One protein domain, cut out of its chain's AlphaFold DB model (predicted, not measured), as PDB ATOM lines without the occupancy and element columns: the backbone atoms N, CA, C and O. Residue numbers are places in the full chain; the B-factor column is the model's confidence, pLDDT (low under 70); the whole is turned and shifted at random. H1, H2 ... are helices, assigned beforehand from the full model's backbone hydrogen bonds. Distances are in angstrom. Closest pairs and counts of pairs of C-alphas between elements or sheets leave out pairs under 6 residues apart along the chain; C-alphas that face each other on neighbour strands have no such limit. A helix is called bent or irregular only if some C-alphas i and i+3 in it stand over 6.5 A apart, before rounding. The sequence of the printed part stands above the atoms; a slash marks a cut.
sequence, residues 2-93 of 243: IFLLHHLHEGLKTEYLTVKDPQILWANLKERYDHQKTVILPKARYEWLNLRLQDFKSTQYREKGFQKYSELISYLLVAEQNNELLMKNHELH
ATOM      1  N   ILE A   2     190.823 251.658 152.339       71.44
ATOM      2  CA  ILE A   2     191.149 250.835 151.153       71.44
ATOM      3  C   ILE A   2     192.646 250.489 151.079       71.44
ATOM      4  O   ILE A   2     192.988 249.344 150.826       71.44
ATOM      5  N   PHE A   3     193.530 251.443 151.395       77.94
ATOM      6  CA  PHE A   3     194.980 251.212 151.417       77.94
ATOM      7  C   PHE A   3     195.423 250.122 152.406       77.94
ATOM      8  O   PHE A   3     196.234 249.283 152.043       77.94
ATOM      9  N   LEU A   4     194.875 250.088 153.627       78.12
ATOM     10  CA  LEU A   4     195.235 249.054 154.608       78.12
ATOM     11  C   LEU A   4     194.717 247.683 154.168       78.12
ATOM     12  O   LEU A   4     195.461 246.712 154.201       78.12
ATOM     13  N   LEU A   5     193.470 247.619 153.690       78.69
ATOM     14  CA  LEU A   5     192.872 246.371 153.214       78.69
ATOM     15  C   LEU A   5     193.575 245.818 151.970       78.69
ATOM     16  O   LEU A   5     193.659 244.607 151.814       78.69
ATOM     17  N   HIS A   6     194.101 246.679 151.096       81.69
ATOM     18  CA  HIS A   6     194.780 246.255 149.872       81.69
ATOM     19  C   HIS A   6     196.038 245.422 150.153       81.69
ATOM     20  O   HIS A   6     196.264 244.420 149.479       81.69
ATOM     21  N   HIS A   7     196.806 245.802 151.177       84.06
ATOM     22  CA  HIS A   7     198.058 245.141 151.555       84.06
ATOM     23  C   HIS A   7     197.884 243.991 152.556       84.06
ATOM     24  O   HIS A   7     198.869 243.369 152.948       84.06
ATOM     25  N   LEU A   8     196.656 243.700 152.993       86.19
ATOM     26  CA  LEU A   8     196.398 242.544 153.846       86.19
ATOM     27  C   LEU A   8     196.454 241.243 153.048       86.19
ATOM     28  O   LEU A   8     196.184 241.205 151.851       86.19
ATOM     29  N   HIS A   9     196.764 240.151 153.739       89.12
ATOM     30  CA  HIS A   9     196.596 238.811 153.191       89.12
ATOM     31  C   HIS A   9     195.105 238.514 152.950       89.12
ATOM     32  O   HIS A   9     194.253 238.984 153.706       89.12
ATOM     33  N   GLU A  10     194.776 237.712 151.936       86.75
ATOM     34  CA  GLU A  10     193.389 237.497 151.488       86.75
ATOM     35  C   GLU A  10     192.472 236.966 152.605       86.75
ATOM     36  O   GLU A  10     191.363 237.462 152.784       86.75
ATOM     37  N   GLY A  11     192.978 236.053 153.443       86.38
ATOM     38  CA  GLY A  11     192.243 235.551 154.613       86.38
ATOM     39  C   GLY A  11     191.968 236.606 155.693       86.38
ATOM     40  O   GLY A  11     190.975 236.515 156.399       86.38
ATOM     41  N   LEU A  12     192.801 237.648 155.802       88.50
ATOM     42  CA  LEU A  12     192.541 238.768 156.716       88.50
ATOM     43  C   LEU A  12     191.574 239.782 156.094       88.50
ATOM     44  O   LEU A  12     190.807 240.417 156.813       88.50
ATOM     45  N   LYS A  13     191.564 239.933 154.764       89.38
ATOM     46  CA  LYS A  13     190.616 240.829 154.087       89.38
ATOM     47  C   LYS A  13     189.172 240.386 154.294       89.38
ATOM     48  O   LYS A  13     188.328 241.240 154.538       89.38
ATOM     49  N   THR A  14     188.891 239.086 154.206       87.12
ATOM     50  CA  THR A  14     187.538 238.530 154.387       87.12
ATOM     51  C   THR A  14     187.020 238.712 155.809       87.12
ATOM     52  O   THR A  14     185.863 239.080 155.991       87.12
ATOM     53  N   GLU A  15     187.879 238.538 156.812       87.12
ATOM     54  CA  GLU A  15     187.514 238.705 158.222       87.12
ATOM     55  C   GLU A  15     187.285 240.171 158.615       87.12
ATOM     56  O   GLU A  15     186.393 240.474 159.406       87.12
ATOM     57  N   TYR A  16     188.061 241.093 158.042       88.56
ATOM     58  CA  TYR A  16     188.003 242.516 158.381       88.56
ATOM     59  C   TYR A  16     187.220 243.374 157.379       88.56
ATOM     60  O   TYR A  16     187.171 244.598 157.514       88.56
ATOM     61  N   LEU A  17     186.554 242.749 156.406       85.94
ATOM     62  CA  LEU A  17     185.798 243.413 155.338       85.94
ATOM     63  C   LEU A  17     184.636 244.274 155.869       85.94
ATOM     64  O   LEU A  17     184.250 245.262 155.244       85.94
ATOM     65  N   THR A  18     184.090 243.921 157.036       87.50
ATOM     66  CA  THR A  18     182.983 244.633 157.697       87.50
ATOM     67  C   THR A  18     183.443 245.804 158.570       87.50
ATOM     68  O   THR A  18     182.625 246.660 158.922       87.50
ATOM     69  N   VAL A  19     184.738 245.890 158.899       88.06
ATOM     70  CA  VAL A  19     185.284 246.951 159.754       88.06
ATOM     71  C   VAL A  19     185.491 248.215 158.925       88.06
ATOM     72  O   VAL A  19     186.407 248.308 158.114       88.06
ATOM     73  N   LYS A  20     184.615 249.203 159.143       85.06
ATOM     74  CA  LYS A  20     184.609 250.484 158.412       85.06
ATOM     75  C   LYS A  20     185.539 251.551 158.997       85.06
ATOM     76  O   LYS A  20     185.825 252.544 158.330       85.06
ATOM     77  N   ASP A  21     185.974 251.373 160.240       89.31
ATOM     78  CA  ASP A  21     186.859 252.315 160.917       89.31
ATOM     79  C   ASP A  21     188.327 251.856 160.788       89.31
ATOM     80  O   ASP A  21     188.687 250.791 161.305       89.31
ATOM     81  N   PRO A  22     189.199 252.639 160.122       86.44
ATOM     82  CA  PRO A  22     190.623 252.336 160.008       86.44
ATOM     83  C   PRO A  22     191.340 252.178 161.350       86.44
ATOM     84  O   PRO A  22     192.304 251.417 161.431       86.44
ATOM     85  N   GLN A  23     190.906 252.900 162.384       88.38
ATOM     86  CA  GLN A  23     191.560 252.877 163.688       88.38
ATOM     87  C   GLN A  23     191.272 251.566 164.425       88.38
ATOM     88  O   GLN A  23     192.188 250.953 164.972       88.38
ATOM     89  N   ILE A  24     190.025 251.092 164.354       89.56
ATOM     90  CA  ILE A  24     189.613 249.785 164.885       89.56
ATOM     91  C   ILE A  24     190.307 248.654 164.118       89.56
ATOM     92  O   ILE A  24     190.831 247.724 164.725       89.56
ATOM     93  N   LEU A  25     190.378 248.757 162.785       89.75
ATOM     94  CA  LEU A  25     191.096 247.790 161.953       89.75
ATOM     95  C   LEU A  25     192.566 247.664 162.374       89.75
ATOM     96  O   LEU A  25     193.066 246.556 162.560       89.75
ATOM     97  N   TRP A  26     193.253 248.794 162.543       90.25
ATOM     98  CA  TRP A  26     194.650 248.810 162.967       90.25
ATOM     99  C   TRP A  26     194.847 248.196 164.357       90.25
ATOM    100  O   TRP A  26     195.759 247.392 164.534       90.25
ATOM    101  N   ALA A  27     193.989 248.535 165.325       92.62
ATOM    102  CA  ALA A  27     194.063 247.980 166.675       92.62
ATOM    103  C   ALA A  27     193.931 246.448 166.669       92.62
ATOM    104  O   ALA A  27     194.774 245.764 167.243       92.62
ATOM    105  N   ASN A  28     192.952 245.917 165.932       91.25
ATOM    106  CA  ASN A  28     192.714 244.476 165.833       91.25
ATOM    107  C   ASN A  28     193.869 243.732 165.144       91.25
ATOM    108  O   ASN A  28     194.274 242.652 165.574       91.25
ATOM    109  N   LEU A  29     194.410 244.301 164.061       91.56
ATOM    110  CA  LEU A  29     195.559 243.721 163.359       91.56
ATOM    111  C   LEU A  29     196.802 243.710 164.242       91.56
ATOM    112  O   LEU A  29     197.530 242.718 164.272       91.56
ATOM    113  N   LYS A  30     197.030 244.806 164.967       92.56
ATOM    114  CA  LYS A  30     198.136 244.923 165.908       92.56
ATOM    115  C   LYS A  30     198.019 243.886 167.021       92.56
ATOM    116  O   LYS A  30     198.983 243.176 167.268       92.56
ATOM    117  N   GLU A  31     196.845 243.748 167.629       94.06
ATOM    118  CA  GLU A  31     196.596 242.764 168.685       94.06
ATOM    119  C   GLU A  31     196.869 241.332 168.209       94.06
ATOM    120  O   GLU A  31     197.584 240.579 168.870       94.06
ATOM    121  N   ARG A  32     196.371 240.962 167.022       91.56
ATOM    122  CA  ARG A  32     196.649 239.643 166.439       91.56
ATOM    123  C   ARG A  32     198.124 239.426 166.146       91.56
ATOM    124  O   ARG A  32     198.631 238.341 166.413       91.56
ATOM    125  N   TYR A  33     198.804 240.429 165.596       91.12
ATOM    126  CA  TYR A  33     200.238 240.343 165.338       91.12
ATOM    127  C   TYR A  33     201.027 240.180 166.640       91.12
ATOM    128  O   TYR A  33     201.896 239.315 166.723       91.12
ATOM    129  N   ASP A  34     200.695 240.960 167.669       91.88
ATOM    130  CA  ASP A  34     201.330 240.876 168.981       91.88
ATOM    131  C   ASP A  34     201.086 239.495 169.614       91.88
ATOM    132  O   ASP A  34     202.026 238.879 170.115       91.88
ATOM    133  N   HIS A  35     199.875 238.942 169.498       90.69
ATOM    134  CA  HIS A  35     199.571 237.577 169.931       90.69
ATOM    135  C   HIS A  35     200.348 236.513 169.138       90.69
ATOM    136  O   HIS A  35     200.949 235.604 169.705       90.69
ATOM    137  N   GLN A  36     200.401 236.630 167.812       87.75
ATOM    138  CA  GLN A  36     201.174 235.709 166.980       87.75
ATOM    139  C   GLN A  36     202.664 235.770 167.331       87.75
ATOM    140  O   GLN A  36     203.342 234.744 167.383       87.75
ATOM    141  N   LYS A  37     203.172 236.967 167.625       89.00
ATOM    142  CA  LYS A  37     204.538 237.175 168.087       89.00
ATOM    143  C   LYS A  37     204.770 236.506 169.439       89.00
ATOM    144  O   LYS A  37     205.796 235.864 169.593       89.00
ATOM    145  N   THR A  38     203.857 236.586 170.404       90.38
ATOM    146  CA  THR A  38     204.057 235.914 171.701       90.38
ATOM    147  C   THR A  38     203.979 234.392 171.599       90.38
ATOM    148  O   THR A  38     204.732 233.710 172.288       90.38
ATOM    149  N   VAL A  39     203.130 233.854 170.721       90.38
ATOM    150  CA  VAL A  39     202.927 232.402 170.588       90.38
ATOM    151  C   VAL A  39     203.984 231.739 169.696       90.38
ATOM    152  O   VAL A  39     204.524 230.693 170.051       90.38
ATOM    153  N   ILE A  40     204.302 232.325 168.537       89.19
ATOM    154  CA  ILE A  40     205.159 231.688 167.521       89.19
ATOM    155  C   ILE A  40     206.634 232.036 167.720       89.19
ATOM    156  O   ILE A  40     207.495 231.177 167.522       89.19
ATOM    157  N   LEU A  41     206.954 233.272 168.119       85.62
ATOM    158  CA  LEU A  41     208.343 233.736 168.183       85.62
ATOM    159  C   LEU A  41     209.224 232.901 169.125       85.62
ATOM    160  O   LEU A  41     210.347 232.607 168.719       85.62
ATOM    161  N   PRO A  42     208.786 232.489 170.336       89.25
ATOM    162  CA  PRO A  42     209.630 231.679 171.214       89.25
ATOM    163  C   PRO A  42     209.998 230.336 170.580       89.25
ATOM    164  O   PRO A  42     211.165 229.948 170.582       89.25
ATOM    165  N   LYS A  43     209.015 229.668 169.964       88.25
ATOM    166  CA  LYS A  43     209.215 228.386 169.284       88.25
ATOM    167  C   LYS A  43     210.132 228.535 168.070       88.25
ATOM    168  O   LYS A  43     211.100 227.795 167.950       88.25
ATOM    169  N   ALA A  44     209.885 229.536 167.229       86.06
ATOM    170  CA  ALA A  44     210.711 229.803 166.054       86.06
ATOM    171  C   ALA A  44     212.159 230.167 166.428       86.06
ATOM    172  O   ALA A  44     213.094 229.725 165.768       86.06
ATOM    173  N   ARG A  45     212.364 230.939 167.506       85.81
ATOM    174  CA  ARG A  45     213.705 231.250 168.029       85.81
ATOM    175  C   ARG A  45     214.436 229.991 168.486       85.81
ATOM    176  O   ARG A  45     215.613 229.843 168.177       85.81
ATOM    177  N   TYR A  46     213.747 229.099 169.193       85.75
ATOM    178  CA  TYR A  46     214.317 227.834 169.649       85.75
ATOM    179  C   TYR A  46     214.693 226.916 168.475       85.75
ATOM    180  O   TYR A  46     215.829 226.455 168.392       85.75
ATOM    181  N   GLU A  47     213.778 226.711 167.523       88.06
ATOM    182  CA  GLU A  47     214.035 225.904 166.322       88.06
ATOM    183  C   GLU A  47     215.201 226.467 165.497       88.06
ATOM    184  O   GLU A  47     216.086 225.720 165.082       88.06
ATOM    185  N   TRP A  48     215.254 227.789 165.323       86.38
ATOM    186  CA  TRP A  48     216.344 228.457 164.615       86.38
ATOM    187  C   TRP A  48     217.705 228.279 165.301       86.38
ATOM    188  O   TRP A  48     218.699 227.998 164.630       86.38
ATOM    189  N   LEU A  49     217.766 228.428 166.630       85.19
ATOM    190  CA  LEU A  49     218.995 228.205 167.398       85.19
ATOM    191  C   LEU A  49     219.494 226.767 167.235       85.19
ATOM    192  O   LEU A  49     220.678 226.561 166.963       85.19
ATOM    193  N   ASN A  50     218.590 225.793 167.326       84.81
ATOM    194  CA  ASN A  50     218.930 224.382 167.179       84.81
ATOM    195  C   ASN A  50     219.458 224.053 165.781       84.81
ATOM    196  O   ASN A  50     220.505 223.417 165.663       84.81
ATOM    197  N   LEU A  51     218.776 224.519 164.729       87.12
ATOM    198  CA  LEU A  51     219.214 224.318 163.343       87.12
ATOM    199  C   LEU A  51     220.599 224.926 163.108       87.12
ATOM    200  O   LEU A  51     221.494 224.263 162.589       87.12
ATOM    201  N   ARG A  52     220.822 226.159 163.576       82.88
ATOM    202  CA  ARG A  52     222.114 226.838 163.427       82.88
ATOM    203  C   ARG A  52     223.245 226.109 164.156       82.88
ATOM    204  O   ARG A  52     224.351 226.025 163.625       82.88
ATOM    205  N   LEU A  53     222.996 225.601 165.364       79.62
ATOM    206  CA  LEU A  53     223.985 224.816 166.111       79.62
ATOM    207  C   LEU A  53     224.275 223.474 165.428       79.62
ATOM    208  O   LEU A  53     225.429 223.044 165.393       79.62
ATOM    209  N   GLN A  54     223.263 222.832 164.842       83.31
ATOM    210  CA  GLN A  54     223.424 221.591 164.084       83.31
ATOM    211  C   GLN A  54     224.263 221.798 162.813       83.31
ATOM    212  O   GLN A  54     225.208 221.041 162.562       83.31
ATOM    213  N   ASP A  55     223.986 222.859 162.055       81.06
ATOM    214  CA  ASP A  55     224.766 223.243 160.876       81.06
ATOM    215  C   ASP A  55     226.210 223.589 161.253       81.06
ATOM    216  O   ASP A  55     227.162 223.123 160.621       81.06
ATOM    217  N   PHE A  56     226.403 224.341 162.338       79.00
ATOM    218  CA  PHE A  56     227.732 224.660 162.853       79.00
ATOM    219  C   PHE A  56     228.501 223.401 163.274       79.00
ATOM    220  O   PHE A  56     229.668 223.241 162.925       79.00
ATOM    221  N   LYS A  57     227.852 222.463 163.973       77.38
ATOM    222  CA  LYS A  57     228.474 221.196 164.375       77.38
ATOM    223  C   LYS A  57     228.936 220.388 163.165       77.38
ATOM    224  O   LYS A  57     230.067 219.906 163.160       77.38
ATOM    225  N   SER A  58     228.090 220.251 162.148       75.69
ATOM    226  CA  SER A  58     228.421 219.460 160.957       75.69
ATOM    227  C   SER A  58     229.540 220.095 160.119       75.69
ATOM    228  O   SER A  58     230.470 219.394 159.719       75.69
ATOM    229  N   THR A  59     229.501 221.415 159.912       78.81
ATOM    230  CA  THR A  59     230.533 222.164 159.172       78.81
ATOM    231  C   THR A  59     231.877 222.143 159.895       78.81
ATOM    232  O   THR A  59     232.883 221.737 159.317       78.81
ATOM    233  N   GLN A  60     231.905 222.478 161.184       78.25
ATOM    234  CA  GLN A  60     233.152 222.552 161.951       78.25
ATOM    235  C   GLN A  60     233.789 221.183 162.180       78.25
ATOM    236  O   GLN A  60     235.012 221.084 162.181       78.25
ATOM    237  N   TYR A  61     232.990 220.122 162.335       69.19
ATOM    238  CA  TYR A  61     233.529 218.767 162.453       69.19
ATOM    239  C   TYR A  61     234.281 218.338 161.188       69.19
ATOM    240  O   TYR A  61     235.392 217.818 161.277       69.19
ATOM    241  N   ARG A  62     233.710 218.616 160.009       75.44
ATOM    242  CA  ARG A  62     234.330 218.314 158.710       75.44
ATOM    243  C   ARG A  62     235.578 219.159 158.454       75.44
ATOM    244  O   ARG A  62     236.558 218.639 157.937       75.44
ATOM    245  N   GLU A  63     235.534 220.447 158.793       81.44
ATOM    246  CA  GLU A  63     236.605 221.403 158.483       81.44
ATOM    247  C   GLU A  63     237.790 221.328 159.448       81.44
ATOM    248  O   GLU A  63     238.934 221.453 159.020       81.44
ATOM    249  N   LYS A  64     237.538 221.139 160.750       82.12
ATOM    250  CA  LYS A  64     238.599 221.149 161.767       82.12
ATOM    251  C   LYS A  64     239.227 219.786 162.023       82.12
ATOM    252  O   LYS A  64     240.257 219.732 162.686       82.12
ATOM    253  N   GLY A  65     238.629 218.709 161.509       82.56
ATOM    254  CA  GLY A  65     239.186 217.360 161.617       82.56
ATOM    255  C   GLY A  65     239.396 216.913 163.065       82.56
ATOM    256  O   GLY A  65     240.423 216.310 163.367       82.56
ATOM    257  N   PHE A  66     238.459 217.251 163.961       82.25
ATOM    258  CA  PHE A  66     238.542 216.866 165.372       82.25
ATOM    259  C   PHE A  66     238.735 215.352 165.500       82.25
ATOM    260  O   PHE A  66     237.938 214.579 164.967       82.25
ATOM    261  N   GLN A  67     239.779 214.939 166.221       81.56
ATOM    262  CA  GLN A  67     240.106 213.520 166.396       81.56
ATOM    263  C   GLN A  67     239.418 212.902 167.613       81.56
ATOM    264  O   GLN A  67     239.271 211.687 167.682       81.56
ATOM    265  N   LYS A  68     238.985 213.732 168.568       83.31
ATOM    266  CA  LYS A  68     238.302 213.294 169.787       83.31
ATOM    267  C   LYS A  68     236.983 214.027 169.974       83.31
ATOM    268  O   LYS A  68     236.869 215.226 169.712       83.31
ATOM    269  N   TYR A  69     235.993 213.317 170.509       75.75
ATOM    270  CA  TYR A  69     234.676 213.892 170.791       75.75
ATOM    271  C   TYR A  69     234.734 214.997 171.861       75.75
ATOM    272  O   TYR A  69     234.010 215.988 171.768       75.75
ATOM    273  N   SER A  70     235.643 214.880 172.834       84.50
ATOM    274  CA  SER A  70     235.856 215.888 173.881       84.50
ATOM    275  C   SER A  70     236.291 217.250 173.328       84.50
ATOM    276  O   SER A  70     235.813 218.283 173.796       84.50
ATOM    277  N   GLU A  71     237.134 217.268 172.294       85.19
ATOM    278  CA  GLU A  71     237.579 218.497 171.627       85.19
ATOM    279  C   GLU A  71     236.411 219.181 170.910       85.19
ATOM    280  O   GLU A  71     236.189 220.380 171.097       85.19
ATOM    281  N   LEU A  72     235.601 218.406 170.180       83.69
ATOM    282  CA  LEU A  72     234.385 218.905 169.537       83.69
ATOM    283  C   LEU A  72     233.409 219.495 170.564       83.69
ATOM    284  O   LEU A  72     232.918 220.603 170.362       83.69
ATOM    285  N   ILE A  73     233.137 218.785 171.665       85.25
ATOM    286  CA  ILE A  73     232.242 219.282 172.723       85.25
ATOM    287  C   ILE A  73     232.773 220.589 173.313       85.25
ATOM    288  O   ILE A  73     232.018 221.552 173.427       85.25
ATOM    289  N   SER A  74     234.064 220.647 173.661       87.06
ATOM    290  CA  SER A  74     234.663 221.846 174.257       87.06
ATOM    291  C   SER A  74     234.525 223.072 173.346       87.06
ATOM    292  O   SER A  74     234.173 224.158 173.803       87.06
ATOM    293  N   TYR A  75     234.716 222.886 172.037       85.00
ATOM    294  CA  TYR A  75     234.574 223.944 171.044       85.00
ATOM    295  C   TYR A  75     233.113 224.374 170.852       85.00
ATOM    296  O   TYR A  75     232.827 225.570 170.774       85.00
ATOM    297  N   LEU A  76     232.182 223.414 170.806       85.25
ATOM    298  CA  LEU A  76     230.749 223.696 170.692       85.25
ATOM    299  C   LEU A  76     230.223 224.479 171.897       85.25
ATOM    300  O   LEU A  76     229.464 225.421 171.695       85.25
ATOM    301  N   LEU A  77     230.673 224.158 173.113       87.50
ATOM    302  CA  LEU A  77     230.302 224.894 174.328       87.50
ATOM    303  C   LEU A  77     230.712 226.372 174.251       87.50
ATOM    304  O   LEU A  77     229.928 227.259 174.579       87.50
ATOM    305  N   VAL A  78     231.923 226.657 173.764       86.75
ATOM    306  CA  VAL A  78     232.388 228.043 173.572       86.75
ATOM    307  C   VAL A  78     231.569 228.753 172.486       86.75
ATOM    308  O   VAL A  78     231.216 229.926 172.628       86.75
ATOM    309  N   ALA A  79     231.237 228.057 171.398       84.19
ATOM    310  CA  ALA A  79     230.404 228.612 170.332       84.19
ATOM    311  C   ALA A  79     228.967 228.905 170.800       84.19
ATOM    312  O   ALA A  79     228.389 229.918 170.406       84.19
ATOM    313  N   GLU A  80     228.405 228.054 171.657       85.06
ATOM    314  CA  GLU A  80     227.092 228.245 172.274       85.06
ATOM    315  C   GLU A  80     227.068 229.502 173.151       85.06
ATOM    316  O   GLU A  80     226.226 230.375 172.941       85.06
ATOM    317  N   GLN A  81     228.067 229.679 174.022       86.62
ATOM    318  CA  GLN A  81     228.207 230.889 174.841       86.62
ATOM    319  C   GLN A  81     228.328 232.166 173.993       86.62
ATOM    320  O   GLN A  81     227.685 233.179 174.279       86.62
ATOM    321  N   ASN A  82     229.101 232.127 172.904       85.00
ATOM    322  CA  ASN A  82     229.209 233.259 171.980       85.00
ATOM    323  C   ASN A  82     227.879 233.570 171.279       85.00
ATOM    324  O   ASN A  82     227.546 234.740 171.072       85.00
ATOM    325  N   ASN A  83     227.097 232.547 170.929       82.38
ATOM    326  CA  ASN A  83     225.770 232.731 170.350       82.38
ATOM    327  C   ASN A  83     224.790 233.330 171.364       82.38
ATOM    328  O   ASN A  83     224.055 234.246 171.003       82.38
ATOM    329  N   GLU A  84     224.802 232.888 172.623       85.25
ATOM    330  CA  GLU A  84     223.994 233.514 173.673       85.25
ATOM    331  C   GLU A  84     224.314 235.004 173.828       85.25
ATOM    332  O   GLU A  84     223.403 235.829 173.913       85.25
ATOM    333  N   LEU A  85     225.601 235.369 173.830       86.31
ATOM    334  CA  LEU A  85     226.031 236.768 173.875       86.31
ATOM    335  C   LEU A  85     225.554 237.552 172.648       86.31
ATOM    336  O   LEU A  85     225.059 238.669 172.784       86.31
ATOM    337  N   LEU A  86     225.651 236.963 171.455       82.88
ATOM    338  CA  LEU A  86     225.157 237.570 170.220       82.88
ATOM    339  C   LEU A  86     223.644 237.816 170.278       82.88
ATOM    340  O   LEU A  86     223.187 238.892 169.889       82.88
ATOM    341  N   MET A  87     222.872 236.862 170.804       80.19
ATOM    342  CA  MET A  87     221.426 237.016 170.978       80.19
ATOM    343  C   MET A  87     221.095 238.110 172.000       80.19
ATOM    344  O   MET A  87     220.253 238.959 171.715       80.19
ATOM    345  N   LYS A  88     221.809 238.165 173.132       84.44
ATOM    346  CA  LYS A  88     221.660 239.235 174.136       84.44
ATOM    347  C   LYS A  88     221.980 240.613 173.548       84.44
ATOM    348  O   LYS A  88     221.220 241.554 173.744       84.44
ATOM    349  N   ASN A  89     223.048 240.731 172.757       80.94
ATOM    350  CA  ASN A  89     223.404 241.981 172.077       80.94
ATOM    351  C   ASN A  89     222.329 242.426 171.077       80.94
ATOM    352  O   ASN A  89     222.026 243.615 170.988       80.94
ATOM    353  N   HIS A  90     221.729 241.487 170.344       76.56
ATOM    354  CA  HIS A  90     220.628 241.797 169.434       76.56
ATOM    355  C   HIS A  90     219.371 242.273 170.177       76.56
ATOM    356  O   HIS A  90     218.679 243.169 169.705       76.56
ATOM    357  N   GLU A  91     219.075 241.707 171.346       76.81
ATOM    358  CA  GLU A  91     217.943 242.144 172.170       76.81
ATOM    359  C   GLU A  91     218.149 243.545 172.762       76.81
ATOM    360  O   GLU A  91     217.186 244.306 172.866       76.81
ATOM    361  N   LEU A  92     219.394 243.918 173.074       72.75
ATOM    362  CA  LEU A  92     219.758 245.280 173.486       72.75
ATOM    363  C   LEU A  92     219.711 246.282 172.317       72.75
ATOM    364  O   LEU A  92     219.433 247.464 172.526       72.75
ATOM    365  N   HIS A  93     219.935 245.810 171.087       64.62
ATOM    366  CA  HIS A  93     219.938 246.608 169.859       64.62
ATOM    367  C   HIS A  93     218.998 246.035 168.801       64.62
ATOM    368  O   HIS A  93     219.454 245.490 167.788       64.62
TER     369      HIS A  93
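AT A GLANCE: This is residues 2 to 93 of the 243 residues of a protein of Gossypium hirsutum (UniProt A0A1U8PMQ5). One very long helix, H3, bent part way along, makes the length of this domain; two short helices, H1 and H2, sit together at its beginning, and the last helix, H4, folds back from its far end like the second arm of a V. The stretch of H3 between these two ends, residues 30 to 48, stands free. The printed part has 92 residues with four named helices, in the order H1, H2, H3, H4, and no named strand; the class is all helix. The whole is extended, with a radius of gyration of the C-alphas of 21.7 A and spans of 67 by 26 by 20 A.

HOW THE PARTS SIT: H1, residues 2 to 6, and H2, residues 10 to 16, are close but not clearly touching; their closest C-alphas, those of Leu 5 and Lys 13, are 6.0 A apart. H3, residues 22 to 64, was assigned as one helix by its hydrogen bonds but is bent, with C-alphas 39 and 42 6.8 A apart; its arms, H3a, residues 22 to 39, and H3b, residues 42 to 64, stand at a steep tilt of 48 degrees. H1 is close to H3a but not clearly touching, the closest C-alphas being those of Leu 4 and Pro 22, 7.8 A apart. H2 and H3a are also close but not clearly touching, with the C-alphas of Tyr 16 and Leu 25 closest at 7.1 A; they run opposite ways at a steep tilt of 59 degrees. H3b and H4, residues 69 to 92, form a helical hairpin, running opposite ways at a steep tilt of 41 degrees. They only just touch, with 3 pairs of C-alphas within 8 A, through residues 53 to 61 of H3b and 72 to 80 of H4 alone; the closest are Tyr 61 and Leu 72, 7.1 A between C-alphas. H4 is apart from H1, H2 and H3a. Every O i to N i+4 pair is within hydrogen-bond range in H1, H3a, H3b and H4; in H2, 2 of 3 are.

IN THESE COORDINATES: H1 begins at C-alpha 2, (191.149, 250.835, 151.153). H2 measures 10.1 A from first to last C-alpha. H3a starts at C-alpha 22, (190.623, 252.336, 160.008), and is 25.7 A long; H3b is 32.2 A long. H4, 34.9 A long, ends at C-alpha 92, (219.758, 245.280, 173.486).

THE WHOLE: The two C-alphas farthest apart, those of Lys 20 and Gln 67, are 67.2 A from each other. Residues 88 to 93, of which 88 to 92 belong to H4, also stand free. The three links are tight, and the printed part has no cut. The mean pLDDT of the printed part is 84.6; residues 61 and 93 are under 70.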